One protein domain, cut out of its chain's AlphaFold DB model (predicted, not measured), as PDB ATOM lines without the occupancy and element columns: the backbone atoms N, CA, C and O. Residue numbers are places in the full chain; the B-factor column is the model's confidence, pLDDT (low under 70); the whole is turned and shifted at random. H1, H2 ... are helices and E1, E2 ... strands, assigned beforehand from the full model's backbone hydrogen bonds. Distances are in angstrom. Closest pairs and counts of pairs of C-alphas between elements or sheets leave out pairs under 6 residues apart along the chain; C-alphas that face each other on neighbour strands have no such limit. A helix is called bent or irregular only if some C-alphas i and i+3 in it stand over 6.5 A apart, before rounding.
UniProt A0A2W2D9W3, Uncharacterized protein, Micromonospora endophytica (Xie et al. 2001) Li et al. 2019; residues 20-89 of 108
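AT A GLANCE: This is residues 20 to 89 of the 108 residues of an uncharacterized protein of Micromonospora endophytica (Xie et al. 2001) Li et al. 2019 (UniProt A0A2W2D9W3). A long, twisted sheet of three strands has the short helix H1 at one end and the E2 to E3 loop at the other. The 70 printed residues include E1, H1, E2 and E3 in that order; the sheet, E1 - E2 - E3, is antiparallel and the class mostly strand. The whole is only just loose, close to extended, with a radius of gyration of the C-alphas of 16.4 A and spans of 47, 26 and 16 A.

HOW THE PARTS SIT: E1, residues 20 to 33, is antiparallel to E2, residues 55 to 69; N 27 and O 61 are within hydrogen-bond range, 2.9 A. H1, residues 35 to 41, only grazes the sheet; its closest C-alphas to E2 are Pro 35 and Ser 55, 5.1 A. Irregular, with C-alphas 37 and 40 7.4 A apart, H1 has 1 of 3 O i to N i+4 and 2 of 4 O i to N i+3 pairs within range. E2 and E3, residues 80 to 88, form a hairpin; N 60 and O 85 are within range, 2.9 A.

IN THESE COORDINATES: E1, 34.7 A, begins at C-alpha 20 (153.200, 214.366, 137.658) and bends by 72 degrees at residue 25. H1 measures 10.5 A. E2, 36.2 A, bends by 82 degrees at residue 66. E3, 25.4 A, ends at C-alpha 88 (159.869, 189.766, 134.094).

THE WHOLE: The printed part has no cut. The H1 to E2 link, residues 42 to 54, is long. Residues 69 to 79 have pLDDT under 70.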
ATOM      1  N   ARG A  20     152.026 214.079 136.837       80.06
ATOM      2  CA  ARG A  20     153.200 214.366 137.658       80.06
ATOM      3  C   ARG A  20     153.333 213.285 138.712       80.06
ATOM      4  O   ARG A  20     152.370 212.982 139.408       80.06
ATOM      5  N   GLN A  21     154.527 212.725 138.817       85.12
ATOM      6  CA  GLN A  21     154.894 211.750 139.834       85.12
ATOM      7  C   GLN A  21     156.391 211.866 140.116       85.12
ATOM      8  O   GLN A  21     157.162 212.237 139.229       85.12
ATOM      9  N   ARG A  22     156.791 211.571 141.349       85.38
ATOM     10  CA  ARG A  22     158.188 211.407 141.756       85.38
ATOM     11  C   ARG A  22     158.337 210.056 142.428       85.38
ATOM     12  O   ARG A  22     157.419 209.628 143.125       85.38
ATOM     13  N   TRP A  23     159.458 209.390 142.189       89.62
ATOM     14  CA  TRP A  23     159.798 208.141 142.859       89.62
ATOM     15  C   TRP A  23     160.914 208.435 143.844       89.62
ATOM     16  O   TRP A  23     161.945 208.993 143.473       89.62
ATOM     17  N   GLU A  24     160.672 208.098 145.099       90.81
ATOM     18  CA  GLU A  24     161.603 208.273 146.205       90.81
ATOM     19  C   GLU A  24     161.833 206.906 146.866       90.81
ATOM     20  O   GLU A  24     161.031 205.988 146.690       90.81
ATOM     21  N   ASP A  25     162.935 206.765 147.605       92.62
ATOM     22  CA  ASP A  25     163.243 205.570 148.407       92.62
ATOM     23  C   ASP A  25     163.187 204.255 147.603       92.62
ATOM     24  O   ASP A  25     162.415 203.341 147.902       92.62
ATOM     25  N   LEU A  26     163.983 204.176 146.532       94.19
ATOM     26  CA  LEU A  26     163.975 203.042 145.613       94.19
ATOM     27  C   LEU A  26     164.855 201.896 146.121       94.19
ATOM     28  O   LEU A  26     166.007 202.101 146.503       94.19
ATOM     29  N   VAL A  27     164.340 200.674 146.019       94.94
ATOM     30  CA  VAL A  27     165.101 199.441 146.221       94.94
ATOM     31  C   VAL A  27     164.921 198.517 145.021       94.94
ATOM     32  O   VAL A  27     163.808 198.313 144.535       94.94
ATOM     33  N   PHE A  28     166.031 197.954 144.547       95.81
ATOM     34  CA  PHE A  28     166.068 197.029 143.419       95.81
ATOM     35  C   PHE A  28     166.658 195.702 143.877       95.81
ATOM     36  O   PHE A  28     167.810 195.648 144.306       95.81
ATOM     37  N   LEU A  29     165.884 194.627 143.760       96.38
ATOM     38  CA  LEU A  29     166.356 193.269 143.997       96.38
ATOM     39  C   LEU A  29     166.190 192.478 142.710       96.38
ATOM     40  O   LEU A  29     165.098 192.423 142.155       96.38
ATOM     41  N   HIS A  30     167.273 191.856 142.260       96.19
ATOM     42  CA  HIS A  30     167.261 190.971 141.105       96.19
ATOM     43  C   HIS A  30     167.868 189.640 141.511       96.19
ATOM     44  O   HIS A  30     168.929 189.613 142.136       96.19
ATOM     45  N   TRP A  31     167.209 188.544 141.154       97.31
ATOM     46  CA  TRP A  31     167.756 187.210 141.367       97.31
ATOM     47  C   TRP A  31     167.521 186.327 140.141       97.31
ATOM     48  O   TRP A  31     166.513 186.498 139.439       97.31
ATOM     49  N   PRO A  32     168.457 185.404 139.865       97.31
ATOM     50  CA  PRO A  32     168.313 184.462 138.775       97.31
ATOM     51  C   PRO A  32     167.218 183.438 139.080       97.31
ATOM     52  O   PRO A  32     167.025 183.015 140.222       97.31
ATOM     53  N   VAL A  33     166.526 183.014 138.033       97.12
ATOM     54  CA  VAL A  33     165.511 181.963 138.050       97.12
ATOM     55  C   VAL A  33     165.616 181.116 136.789       97.12
ATOM     56  O   VAL A  33     166.033 181.587 135.728       97.12
ATOM     57  N   GLU A  34     165.160 179.872 136.890       97.38
ATOM     58  CA  GLU A  34     164.994 179.008 135.725       97.38
ATOM     59  C   GLU A  34     163.967 179.616 134.752       97.38
ATOM     60  O   GLU A  34     162.830 179.886 135.162       97.38
ATOM     61  N   PRO A  35     164.293 179.793 133.455       96.62
ATOM     62  CA  PRO A  35     163.369 180.389 132.484       96.62
ATOM     63  C   PRO A  35     162.026 179.648 132.410       96.62
ATOM     64  O   PRO A  35     160.958 180.259 132.330       96.62
ATOM     65  N   ALA A  36     162.063 178.316 132.516       95.81
ATOM     66  CA  ALA A  36     160.871 177.473 132.509       95.81
ATOM     67  C   ALA A  36     159.928 177.742 133.700       95.81
ATOM     68  O   ALA A  36     158.716 177.553 133.575       95.81
ATOM     69  N   ALA A  37     160.454 178.211 134.838       95.81
ATOM     70  CA  ALA A  37     159.651 178.518 136.018       95.81
ATOM     71  C   ALA A  37     158.774 179.762 135.813       95.81
ATOM     72  O   ALA A  37     157.653 179.814 136.319       95.81
ATOM     73  N   VAL A  38     159.253 180.740 135.036       95.31
ATOM     74  CA  VAL A  38     158.564 182.022 134.824       95.31
ATOM     75  C   VAL A  38     157.846 182.127 133.484       95.31
ATOM     76  O   VAL A  38     156.964 182.968 133.361       95.31
ATOM     77  N   ALA A  39     158.135 181.260 132.508       94.56
ATOM     78  CA  ALA A  39     157.573 181.323 131.152       94.56
ATOM     79  C   ALA A  39     156.038 181.461 131.097       94.56
ATOM     80  O   ALA A  39     155.514 182.186 130.258       94.56
ATOM     81  N   ARG A  40     155.313 180.809 132.017       94.88
ATOM     82  CA  ARG A  40     153.838 180.855 132.088       94.88
ATOM     83  C   ARG A  40     153.269 182.177 132.610       94.88
ATOM     84  O   ARG A  40     152.073 182.402 132.487       94.88
ATOM     85  N   LEU A  41     154.105 183.014 133.223       94.44
ATOM     86  CA  LEU A  41     153.719 184.319 133.760       94.44
ATOM     87  C   LEU A  41     153.842 185.432 132.714       94.44
ATOM     88  O   LEU A  41     153.362 186.539 132.951       94.44
ATOM     89  N   LEU A  42     154.487 185.162 131.573       93.00
ATOM     90  CA  LEU A  42     154.567 186.127 130.486       93.00
ATOM     91  C   LEU A  42     153.346 186.028 129.550       93.00
ATOM     92  O   LEU A  42     152.748 184.957 129.419       93.00
ATOM     93  N   PRO A  43     152.976 187.128 128.863       91.62
ATOM     94  CA  PRO A  43     151.913 187.115 127.862       91.62
ATOM     95  C   PRO A  43     152.151 186.095 126.741       91.62
ATOM     96  O   PRO A  43     153.290 185.802 126.364       91.62
ATOM     97  N   ALA A  44     151.065 185.602 126.143       90.19
ATOM     98  CA  ALA A  44     151.135 184.673 125.020       90.19
ATOM     99  C   ALA A  44     151.970 185.243 123.856       90.19
ATOM    100  O   ALA A  44     151.850 186.416 123.503       90.19
ATOM    101  N   GLY A  45     152.814 184.401 123.253       88.50
ATOM    102  CA  GLY A  45     153.705 184.795 122.155       88.50
ATOM    103  C   GLY A  45     155.006 185.477 122.593       88.50
ATOM    104  O   GLY A  45     155.812 185.839 121.739       88.50
ATOM    105  N   THR A  46     155.241 185.622 123.898       92.38
ATOM    106  CA  THR A  46     156.519 186.098 124.444       92.38
ATOM    107  C   THR A  46     157.303 184.952 125.083       92.38
ATOM    108  O   THR A  46     156.790 183.850 125.280       92.38
ATOM    109  N   ARG A  47     158.579 185.201 125.378       93.00
ATOM    110  CA  ARG A  47     159.463 184.257 126.068       93.00
ATOM    111  C   ARG A  47     160.297 184.996 127.112       93.00
ATOM    112  O   ARG A  47     160.584 186.174 126.881       93.00
ATOM    113  N   PRO A  48     160.708 184.334 128.207       95.94
ATOM    114  CA  PRO A  48     161.659 184.916 129.142       95.94
ATOM    115  C   PRO A  48     162.941 185.340 128.423       95.94
ATOM    116  O   PRO A  48     163.446 184.616 127.560       95.94
ATOM    117  N   ASP A  49     163.455 186.513 128.774       95.38
ATOM    118  CA  ASP A  49     164.802 186.921 128.398       95.38
ATOM    119  C   ASP A  49     165.825 186.152 129.238       95.38
ATOM    120  O   ASP A  49     165.565 185.837 130.406       95.38
ATOM    121  N   THR A  50     166.966 185.812 128.642       95.75
ATOM    122  CA  THR A  50     167.979 184.980 129.298       95.75
ATOM    123  C   THR A  50     169.361 185.590 129.177       95.75
ATOM    124  O   THR A  50     169.818 185.881 128.073       95.75
ATOM    125  N   PHE A  51     170.051 185.679 130.306       93.69
ATOM    126  CA  PHE A  51     171.454 186.044 130.416       93.69
ATOM    127  C   PHE A  51     172.189 184.878 131.082       93.69
ATOM    128  O   PHE A  51     171.778 184.418 132.147       93.69
ATOM    129  N   ASP A  52     173.213 184.347 130.413       94.19
ATOM    130  CA  ASP A  52     173.928 183.126 130.816       94.19
ATOM    131  C   ASP A  52     173.002 181.929 131.106       94.19
ATOM    132  O   ASP A  52     173.179 181.175 132.058       94.19
ATOM    133  N   GLY A  53     171.970 181.760 130.270       94.88
ATOM    134  CA  GLY A  53     171.007 180.657 130.371       94.88
ATOM    135  C   GLY A  53     169.941 180.819 131.460       94.88
ATOM    136  O   GLY A  53     168.981 180.054 131.476       94.88
ATOM    137  N   LEU A  54     170.054 181.838 132.314       97.38
ATOM    138  CA  LEU A  54     169.105 182.129 133.386       97.38
ATOM    139  C   LEU A  54     168.235 183.332 133.032       97.38
ATOM    140  O   LEU A  54     168.674 184.266 132.362       97.38
ATOM    141  N   SER A  55     166.997 183.330 133.513       96.94
ATOM    142  CA  SER A  55     166.147 184.521 133.508       96.94
ATOM    143  C   SER A  55     166.274 185.247 134.838       96.94
ATOM    144  O   SER A  55     166.725 184.677 135.825       96.94
ATOM    145  N   TYR A  56     165.863 186.510 134.883       96.62
ATOM    146  CA  TYR A  56     165.942 187.316 136.095       96.62
ATOM    147  C   TYR A  56     164.570 187.878 136.446       96.62
ATOM    148  O   TYR A  56     163.860 188.401 135.584       96.62
ATOM    149  N   VAL A  57     164.211 187.771 137.725       96.69
ATOM    150  CA  VAL A  57     163.038 188.442 138.297       96.69
ATOM    151  C   VAL A  57     163.524 189.696 139.001       96.69
ATOM    152  O   VAL A  57     164.452 189.627 139.807       96.69
ATOM    153  N   GLY A  58     162.905 190.833 138.693       96.00
ATOM    154  CA  GLY A  58     163.142 192.091 139.392       96.00
ATOM    155  C   GLY A  58     162.017 192.387 140.377       96.00
ATOM    156  O   GLY A  58     160.855 192.416 139.981       96.00
ATOM    157  N   LEU A  59     162.347 192.645 141.638       95.81
ATOM    158  CA  LEU A  59     161.446 193.249 142.613       95.81
ATOM    159  C   LEU A  59     161.886 194.691 142.850       95.81
ATOM    160  O   LEU A  59     163.026 194.948 143.242       95.81
ATOM    161  N   ILE A  60     160.976 195.625 142.598       95.50
ATOM    162  CA  ILE A  60     161.242 197.056 142.702       95.50
ATOM    163  C   ILE A  60     160.264 197.645 143.700       95.50
ATOM    164  O   ILE A  60     159.078 197.763 143.399       95.50
ATOM    165  N   GLY A  61     160.764 198.002 144.878       94.00
ATOM    166  CA  GLY A  61     160.014 198.765 145.869       94.00
ATOM    167  C   GLY A  61     160.348 200.243 145.734       94.00
ATOM    168  O   GLY A  61     161.516 200.597 145.589       94.00
ATOM    169  N   PHE A  62     159.341 201.105 145.750       92.44
ATOM    170  CA  PHE A  62     159.547 202.551 145.732       92.44
ATOM    171  C   PHE A  62     158.350 203.271 146.337       92.44
ATOM    172  O   PHE A  62     157.228 202.760 146.364       92.44
ATOM    173  N   ARG A  63     158.586 204.493 146.806       90.56
ATOM    174  CA  ARG A  63     157.531 205.391 147.253       90.56
ATOM    175  C   ARG A  63     157.163 206.327 146.111       90.56
ATOM    176  O   ARG A  63     157.971 207.150 145.679       90.56
ATOM    177  N   MET A  64     155.935 206.215 145.616       89.31
ATOM    178  CA  MET A  64     155.370 207.189 144.690       89.31
ATOM    179  C   MET A  64     154.944 208.428 145.481       89.31
ATOM    180  O   MET A  64     154.272 208.302 146.502       89.31
ATOM    181  N   VAL A  65     155.348 209.621 145.037       86.62
ATOM    182  CA  VAL A  65     155.115 210.894 145.737       86.62
ATOM    183  C   VAL A  65     154.576 211.963 144.792       86.62
ATOM    184  O   VAL A  65     155.136 212.255 143.734       86.62
ATOM    185  N   GLY A  66     153.512 212.629 145.232       78.81
ATOM    186  CA  GLY A  66     152.871 213.733 144.531       78.81
ATOM    187  C   GLY A  66     152.176 213.336 143.231       78.81
ATOM    188  O   GLY A  66     152.207 214.144 142.301       78.81
ATOM    189  N   LEU A  67     151.572 212.141 143.167       80.25
ATOM    190  CA  LEU A  67     150.780 211.709 142.015       80.25
ATOM    191  C   LEU A  67     149.638 212.708 141.768       80.25
ATOM    192  O   LEU A  67     148.764 212.916 142.615       80.25
ATOM    193  N   GLY A  68     149.662 213.353 140.606       73.62
ATOM    194  CA  GLY A  68     148.686 214.372 140.234       73.62
ATOM    195  C   GLY A  68     148.446 214.422 138.732       73.62
ATOM    196  O   GLY A  68     149.358 214.188 137.936       73.62
ATOM    197  N   LEU A  69     147.209 214.738 138.355       69.12
ATOM    198  CA  LEU A  69     146.805 214.967 136.970       69.12
ATOM    199  C   LEU A  69     146.835 216.472 136.666       69.12
ATOM    200  O   LEU A  69     146.237 217.273 137.385       69.12
ATOM    201  N   GLY A  70     147.500 216.869 135.582       69.81
ATOM    202  CA  GLY A  70     147.591 218.278 135.187       69.81
ATOM    203  C   GLY A  70     148.436 219.144 136.135       69.81
ATOM    204  O   GLY A  70     149.417 218.688 136.716       69.81
ATOM    205  N   GLY A  71     148.052 220.420 136.272       58.50
ATOM    206  CA  GLY A  71     148.661 221.389 137.201       58.50
ATOM    207  C   GLY A  71     147.977 221.479 138.572       58.50
ATOM    208  O   GLY A  71     148.284 222.387 139.341       58.50
ATOM    209  N   GLY A  72     147.019 220.593 138.863       59.56
ATOM    210  CA  GLY A  72     146.289 220.581 140.132       59.56
ATOM    211  C   GLY A  72     147.093 219.967 141.289       59.56
ATOM    212  O   GLY A  72     148.113 219.306 141.057       59.56
ATOM    213  N   PRO A  73     146.653 220.166 142.547       56.78
ATOM    214  CA  PRO A  73     147.232 219.471 143.693       56.78
ATOM    215  C   PRO A  73     147.104 217.948 143.523       56.78
ATOM    216  O   PRO A  73     146.231 217.464 142.803       56.78
ATOM    217  N   GLY A  74     147.998 217.191 144.171       59.62
ATOM    218  CA  GLY A  74     147.947 215.726 144.145       59.62
ATOM    219  C   GLY A  74     146.581 215.214 144.605       59.62
ATOM    220  O   GLY A  74     145.928 215.850 145.434       59.62
ATOM    221  N   ILE A  75     146.137 214.083 144.057       58.81
ATOM    222  CA  ILE A  75     144.819 213.527 144.387       58.81
ATOM    223  C   ILE A  75     144.809 213.175 145.888       58.81
ATOM    224  O   ILE A  75     145.696 212.435 146.328       58.81
ATOM    225  N   PRO A  76     143.854 213.676 146.700       51.00
ATOM    226  CA  PRO A  76     143.755 213.300 148.109       51.00
ATOM    227  C   PRO A  76     143.700 211.774 148.238       51.00
ATOM    228  O   PRO A  76     143.001 211.122 147.468       51.00
ATOM    229  N   TYR A  77     144.457 211.205 149.179       53.38
ATOM    230  CA  TYR A  77     144.592 209.754 149.420       53.38
ATOM    231  C   TYR A  77     145.347 208.931 148.357       53.38
ATOM    232  O   TYR A  77     145.817 207.847 148.681       53.38
ATOM    233  N   LEU A  78     145.543 209.442 147.137       60.28
ATOM    234  CA  LEU A  78     146.412 208.840 146.107       60.28
ATOM    235  C   LEU A  78     147.731 209.609 145.906       60.28
ATOM    236  O   LEU A  78     148.541 209.243 145.060       60.28
ATOM    237  N   GLY A  79     147.955 210.682 146.671       64.56
ATOM    238  CA  GLY A  79     149.086 211.588 146.484       64.56
ATOM    239  C   GLY A  79     150.446 210.947 146.753       64.56
ATOM    240  O   GLY A  79     151.368 211.207 145.986       64.56
ATOM    241  N   SER A  80     150.575 210.109 147.788       79.00
ATOM    242  CA  SER A  80     151.819 209.391 148.088       79.00
ATOM    243  C   SER A  80     151.550 208.009 148.680       79.00
ATOM    244  O   SER A  80     150.799 207.902 149.648       79.00
ATOM    245  N   PHE A  81     152.181 206.969 148.141       85.31
ATOM    246  CA  PHE A  81     152.018 205.586 148.597       85.31
ATOM    247  C   PHE A  81     153.243 204.729 148.252       85.31
ATOM    248  O   PHE A  81     154.059 205.103 147.410       85.31
ATOM    249  N   TRP A  82     153.381 203.584 148.920       88.69
ATOM    250  CA  TRP A  82     154.394 202.580 148.591       88.69
ATOM    251  C   TRP A  82     153.881 201.659 147.490       88.69
ATOM    252  O   TRP A  82     152.788 201.108 147.604       88.69
ATOM    253  N   GLU A  83     154.680 201.475 146.445       89.38
ATOM    254  CA  GLU A  83     154.405 200.555 145.348       89.38
ATOM    255  C   GLU A  83     155.512 199.502 145.268       89.38
ATOM    256  O   GLU A  83     156.686 199.766 145.540       89.38
ATOM    257  N   THR A  84     155.131 198.277 144.918       91.75
ATOM    258  CA  THR A  84     156.070 197.187 144.667       91.75
ATOM    259  C   THR A  84     155.742 196.543 143.333       91.75
ATOM    260  O   THR A  84     154.645 196.027 143.139       91.75
ATOM    261  N   ASN A  85     156.713 196.559 142.426       94.25
ATOM    262  CA  ASN A  85     156.596 196.000 141.091       94.25
ATOM    263  C   ASN A  85     157.434 194.730 140.967       94.25
ATOM    264  O   ASN A  85     158.636 194.749 141.227       94.25
ATOM    265  N   VAL A  86     156.802 193.649 140.512       94.56
ATOM    266  CA  VAL A  86     157.491 192.435 140.062       94.56
ATOM    267  C   VAL A  86     157.645 192.518 138.550       94.56
ATOM    268  O   VAL A  86     156.668 192.735 137.833       94.56
ATOM    269  N   ARG A  87     158.871 192.367 138.052       95.38
ATOM    270  CA  ARG A  87     159.203 192.480 136.633       95.38
ATOM    271  C   ARG A  87     159.808 191.192 136.109       95.38
ATOM    272  O   ARG A  87     160.733 190.636 136.698       95.38
ATOM    273  N   LEU A  88     159.283 190.772 134.964       94.81
ATOM    274  CA  LEU A  88     159.869 189.766 134.094       94.81
ATOM    275  C   LEU A  88     160.270 190.445 132.792       94.81
ATOM    276  O   LEU A  88     159.573 191.340 132.309       94.81
ATOM    277  N   TYR A  89     161.390 190.009 132.236       93.12
ATOM    278  CA  TYR A  89     161.925 190.544 130.997       93.12
ATOM    279  C   TYR A  89     161.633 189.578 129.858       93.12
ATOM    280  O   TYR A  89     161.714 188.360 130.020       93.12
TER     281      TYR A  89